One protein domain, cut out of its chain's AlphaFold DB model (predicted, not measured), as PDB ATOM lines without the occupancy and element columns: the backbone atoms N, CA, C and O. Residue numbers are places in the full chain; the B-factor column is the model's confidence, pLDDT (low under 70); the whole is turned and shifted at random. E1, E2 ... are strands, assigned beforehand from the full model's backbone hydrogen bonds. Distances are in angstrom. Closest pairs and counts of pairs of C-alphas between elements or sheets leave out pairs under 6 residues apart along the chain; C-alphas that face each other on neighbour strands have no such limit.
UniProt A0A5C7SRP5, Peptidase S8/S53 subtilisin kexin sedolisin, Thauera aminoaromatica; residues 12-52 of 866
ATOM      1  N   ALA A  12      46.756 -30.089  22.467       56.62
ATOM      2  CA  ALA A  12      46.703 -29.459  23.789       56.62
ATOM      3  C   ALA A  12      45.847 -30.314  24.750       56.62
ATOM      4  O   ALA A  12      44.839 -30.866  24.308       56.62
ATOM      5  N   PRO A  13      46.217 -30.456  26.040       63.06
ATOM      6  CA  PRO A  13      45.444 -31.258  26.989       63.06
ATOM      7  C   PRO A  13      44.026 -30.693  27.133       63.06
ATOM      8  O   PRO A  13      43.868 -29.476  27.268       63.06
ATOM      9  N   ALA A  14      43.001 -31.556  27.130       70.81
ATOM     10  CA  ALA A  14      41.639 -31.076  27.319       70.81
ATOM     11  C   ALA A  14      41.503 -30.494  28.732       70.81
ATOM     12  O   ALA A  14      41.994 -31.062  29.717       70.81
ATOM     13  N   CYS A  15      40.868 -29.328  28.812       80.88
ATOM     14  CA  CYS A  15      40.542 -28.667  30.063       80.88
ATOM     15  C   CYS A  15      39.043 -28.798  30.305       80.88
ATOM     16  O   CYS A  15      38.226 -28.632  29.400       80.88
ATOM     17  N   PHE A  16      38.673 -29.043  31.552       86.81
ATOM     18  CA  PHE A  16      37.284 -29.066  31.971       86.81
ATOM     19  C   PHE A  16      37.086 -28.078  33.098       86.81
ATOM     20  O   PHE A  16      37.992 -27.824  33.894       86.81
ATOM     21  N   ALA A  17      35.883 -27.533  33.169       84.00
ATOM     22  CA  ALA A  17      35.507 -26.594  34.201       84.00
ATOM     23  C   ALA A  17      34.083 -26.866  34.678       84.00
ATOM     24  O   ALA A  17      33.187 -27.144  33.881       84.00
ATOM     25  N   LEU A  18      33.862 -26.732  35.982       84.62
ATOM     26  CA  LEU A  18      32.538 -26.490  36.537       84.62
ATOM     27  C   LEU A  18      32.259 -24.999  36.452       84.62
ATOM     28  O   LEU A  18      32.963 -24.212  37.072       84.62
ATOM     29  N   VAL A  19      31.230 -24.607  35.717       84.38
ATOM     30  CA  VAL A  19      30.787 -23.212  35.597       84.38
ATOM     31  C   VAL A  19      29.329 -23.098  36.039       84.38
ATOM     32  O   VAL A  19      28.606 -24.092  35.981       84.38
ATOM     33  N   PRO A  20      28.843 -21.916  36.451       84.44
ATOM     34  CA  PRO A  20      27.416 -21.700  36.652       84.44
ATOM     35  C   PRO A  20      26.621 -22.103  35.407       84.44
ATOM     36  O   PRO A  20      26.950 -21.699  34.292       84.44
ATOM     37  N   ALA A  21      25.553 -22.878  35.586       77.81
ATOM     38  CA  ALA A  21      24.724 -23.411  34.505       77.81
ATOM     39  C   ALA A  21      24.118 -22.327  33.595       77.81
ATOM     40  O   ALA A  21      23.781 -22.618  32.450       77.81
ATOM     41  N   ALA A  22      23.975 -21.100  34.103       71.56
ATOM     42  CA  ALA A  22      23.488 -19.939  33.360       71.56
ATOM     43  C   ALA A  22      24.565 -19.266  32.483       71.56
ATOM     44  O   ALA A  22      24.230 -18.466  31.616       71.56
ATOM     45  N   ALA A  23      25.847 -19.577  32.700       62.09
ATOM     46  CA  ALA A  23      26.995 -18.945  32.045       62.09
ATOM     47  C   ALA A  23      27.728 -19.881  31.059       62.09
ATOM     48  O   ALA A  23      28.842 -19.581  30.630       62.09
ATOM     49  N   THR A  24      27.142 -21.031  30.711       67.81
ATOM     50  CA  THR A  24      27.775 -22.026  29.834       67.81
ATOM     51  C   THR A  24      27.847 -21.577  28.374       67.81
ATOM     52  O   THR A  24      26.813 -21.410  27.729       67.81
ATOM     53  N   ALA A  25      29.063 -21.506  27.830       62.88
ATOM     54  CA  ALA A  25      29.343 -21.511  26.396       62.88
ATOM     55  C   ALA A  25      30.240 -22.726  26.087       62.88
ATOM     56  O   ALA A  25      31.396 -22.749  26.496       62.88
ATOM     57  N   GLY A  26      29.690 -23.763  25.444       65.00
ATOM     58  CA  GLY A  26      30.398 -25.021  25.145       65.00
ATOM     59  C   GLY A  26      29.546 -26.280  25.354       65.00
ATOM     60  O   GLY A  26      28.382 -26.197  25.755       65.00
ATOM     61  N   ALA A  27      30.119 -27.455  25.071       77.12
ATOM     62  CA  ALA A  27      29.450 -28.744  25.249       77.12
ATOM     63  C   ALA A  27      29.362 -29.123  26.742       77.12
ATOM     64  O   ALA A  27      30.379 -29.306  27.412       77.12
ATOM     65  N   VAL A  28      28.135 -29.240  27.266       85.25
ATOM     66  CA  VAL A  28      27.872 -29.644  28.657       85.25
ATOM     67  C   VAL A  28      27.988 -31.159  28.788       85.25
ATOM     68  O   VAL A  28      27.203 -31.900  28.202       85.25
ATOM     69  N   LEU A  29      28.947 -31.610  29.591       85.38
ATOM     70  CA  LEU A  29      29.221 -33.021  29.854       85.38
ATOM     71  C   LEU A  29      28.354 -33.581  30.987       85.38
ATOM     72  O   LEU A  29      28.021 -34.763  30.975       85.38
ATOM     73  N   ALA A  30      28.006 -32.748  31.975       86.06
ATOM     74  CA  ALA A  30      27.050 -33.072  33.037       86.06
ATOM     75  C   ALA A  30      26.628 -31.837  33.843       86.06
ATOM     76  O   ALA A  30      27.213 -30.765  33.715       86.06
ATOM     77  N   ARG A  31      25.621 -31.997  34.709       85.62
ATOM     78  CA  ARG A  31      25.157 -30.960  35.642       85.62
ATOM     79  C   ARG A  31      25.317 -31.418  37.091       85.62
ATOM     80  O   ARG A  31      25.007 -32.558  37.420       85.62
ATOM     81  N   TYR A  32      25.781 -30.505  37.937       77.38
ATOM     82  CA  TYR A  32      26.036 -30.664  39.368       77.38
ATOM     83  C   TYR A  32      25.216 -29.598  40.100       77.38
ATOM     84  O   TYR A  32      25.738 -28.559  40.504       77.38
ATOM     85  N   GLY A  33      23.900 -29.806  40.184       82.56
ATOM     86  CA  GLY A  33      22.973 -28.783  40.679       82.56
ATOM     87  C   GLY A  33      22.977 -27.539  39.783       82.56
ATOM     88  O   GLY A  33      22.723 -27.638  38.583       82.56
ATOM     89  N   GLU A  34      23.294 -26.377  40.360       84.06
ATOM     90  CA  GLU A  34      23.388 -25.094  39.641       84.06
ATOM     91  C   GLU A  34      24.661 -24.945  38.793       84.06
ATOM     92  O   GLU A  34      24.827 -23.950  38.086       84.06
ATOM     93  N   LEU A  35      25.565 -25.925  38.837       82.69
ATOM     94  CA  LEU A  35      26.794 -25.933  38.055       82.69
ATOM     95  C   LEU A  35      26.677 -26.885  36.863       82.69
ATOM     96  O   LEU A  35      26.019 -27.923  36.915       82.69
ATOM     97  N   ALA A  36      27.348 -26.547  35.775       87.06
ATOM     98  CA  ALA A  36      27.503 -27.379  34.599       87.06
ATOM     99  C   ALA A  36      28.984 -27.690  34.403       87.06
ATOM    100  O   ALA A  36      29.831 -26.801  34.428       87.06
ATOM    101  N   LEU A  37      29.279 -28.969  34.210       87.56
ATOM    102  CA  LEU A  37      30.584 -29.436  33.800       87.56
ATOM    103  C   LEU A  37      30.695 -29.308  32.287       87.56
ATOM    104  O   LEU A  37      29.910 -29.916  31.557       87.56
ATOM    105  N   VAL A  38      31.674 -28.544  31.829       87.12
ATOM    106  CA  VAL A  38      31.926 -28.273  30.415       87.12
ATOM    107  C   VAL A  38      33.366 -28.585  30.050       87.12
ATOM    108  O   VAL A  38      34.273 -28.449  30.871       87.12
ATOM    109  N   GLU A  39      33.564 -28.980  28.798       86.75
ATOM    110  CA  GLU A  39      34.880 -28.995  28.165       86.75
ATOM    111  C   GLU A  39      35.177 -27.611  27.587       86.75
ATOM    112  O   GLU A  39      34.310 -26.996  26.962       86.75
ATOM    113  N   VAL A  40      36.378 -27.098  27.841       81.75
ATOM    114  CA  VAL A  40      36.769 -25.728  27.506       81.75
ATOM    115  C   VAL A  40      38.163 -25.702  26.894       81.75
ATOM    116  O   VAL A  40      39.065 -26.395  27.352       81.75
ATOM    117  N   GLU A  41      38.374 -24.853  25.889       77.94
ATOM    118  CA  GLU A  41      39.717 -24.618  25.335       77.94
ATOM    119  C   GLU A  41      40.601 -23.814  26.303       77.94
ATOM    120  O   GLU A  41      41.822 -23.956  26.325       77.94
ATOM    121  N   ARG A  42      39.981 -22.954  27.122       75.44
ATOM    122  CA  ARG A  42      40.627 -22.168  28.183       75.44
ATOM    123  C   ARG A  42      39.685 -22.061  29.374       75.44
ATOM    124  O   ARG A  42      38.494 -21.830  29.188       75.44
ATOM    125  N   VAL A  43      40.222 -22.191  30.588       74.06
ATOM    126  CA  VAL A  43      39.438 -22.114  31.829       74.06
ATOM    127  C   VAL A  43      38.763 -20.737  31.944       74.06
ATOM    128  O   VAL A  43      39.470 -19.726  32.006       74.06
ATOM    129  N   PRO A  44      37.418 -20.663  31.961       74.12
ATOM    130  CA  PRO A  44      36.706 -19.402  32.121       74.12
ATOM    131  C   PRO A  44      36.980 -18.782  33.490       74.12
ATOM    132  O   PRO A  44      37.087 -19.488  34.488       74.12
ATOM    133  N   VAL A  45      36.994 -17.450  33.568       70.94
ATOM    134  CA  VAL A  45      37.136 -16.722  34.847       70.94
ATOM    135  C   VAL A  45      35.990 -17.050  35.818       70.94
ATOM    136  O   VAL A  45      36.146 -16.959  37.029       70.94
ATOM    137  N   THR A  46      34.840 -17.461  35.285       70.12
ATOM    138  CA  THR A  46      33.650 -17.876  36.038       70.12
ATOM    139  C   THR A  46      33.676 -19.345  36.471       70.12
ATOM    140  O   THR A  46      32.697 -19.817  37.050       70.12
ATOM    141  N   ALA A  47      34.749 -20.090  36.185       75.56
ATOM    142  CA  ALA A  47      34.877 -21.478  36.605       75.56
ATOM    143  C   ALA A  47      34.999 -21.584  38.128       75.56
ATOM    144  O   ALA A  47      35.865 -20.978  38.751       75.56
ATOM    145  N   TRP A  48      34.133 -22.397  38.718       72.81
ATOM    146  CA  TRP A  48      34.143 -22.734  40.134       72.81
ATOM    147  C   TRP A  48      35.272 -23.709  40.482       72.81
ATOM    148  O   TRP A  48      35.883 -23.617  41.541       72.81
ATOM    149  N   ALA A  49      35.569 -24.630  39.568       73.31
ATOM    150  CA  ALA A  49      36.715 -25.524  39.635       73.31
ATOM    151  C   ALA A  49      37.093 -25.958  38.215       73.31
ATOM    152  O   ALA A  49      36.228 -26.019  37.341       73.31
ATOM    153  N   SER A  50      38.367 -26.262  37.983       80.06
ATOM    154  CA  SER A  50      38.860 -26.734  36.689       80.06
ATOM    155  C   SER A  50      39.939 -27.786  36.851       80.06
ATOM    156  O   SER A  50      40.656 -27.787  37.850       80.06
ATOM    157  N   TRP A  51      40.072 -28.644  35.855       80.81
ATOM    158  CA  TRP A  51      41.075 -29.702  35.818       80.81
ATOM    159  C   TRP A  51      41.431 -30.031  34.375       80.81
ATOM    160  O   TRP A  51      40.712 -29.688  33.434       80.81
ATOM    161  N   THR A  52      42.563 -30.693  34.209       80.69
ATOM    162  CA  THR A  52      43.104 -31.123  32.923       80.69
ATOM    163  C   THR A  52      43.144 -32.640  32.842       80.69
ATOM    164  O   THR A  52      43.087 -33.348  33.849       80.69
TER     165      THR A  52
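Overview. This is residues 12 to 52 of the 866 residues of the protein "Peptidase S8/S53 subtilisin kexin sedolisin" of Thauera aminoaromatica (UniProt A0A5C7SRP5). One strongly twisted sheet of four antiparallel strands makes the body, with the loops of residues 21 to 27 and 41 to 48 bowing over one face. The 41 printed residues hold E1, E2, E3 and E4 along the chain, in sheet order E2, E3, E1, E4, and no named helix: all strand. The whole is compact, radius of gyration of the C-alphas 8.9 A, yet elongated, 28 by 19 by 15 A.

Arrangement. Inner strand E1, residues 15 to 20, is antiparallel to edge strand E4, residues 49 to 52, at 165 degrees; N 16 and O 51 are 2.8 A apart. E1 also neighbours inner strand E3, residues 35 to 40, at 149 degrees, with N 36 and O 19 2.8 A apart. Edge strand E2, residues 28 to 32, forms a hairpin with E3 at 153 degrees; N 29 and O 37 are 2.8 A apart. E2 and E4 are apart.

Along the chain. E1 begins at C-alpha 15 (40.542, -28.667, 30.063) and spans 16.3 A; E2 spans 10.9 A, E3 14.5 A. E4 spans 10.8 A to C-alpha 52 (43.104, -31.123, 32.923).

Size, cuts and confidence. The C-alphas of Ala 12 and Gly 33, the farthest apart, are 29.1 A apart. The printed part has no cut and no long link. Residues 12 to 13 and 23 to 26 are under pLDDT 70.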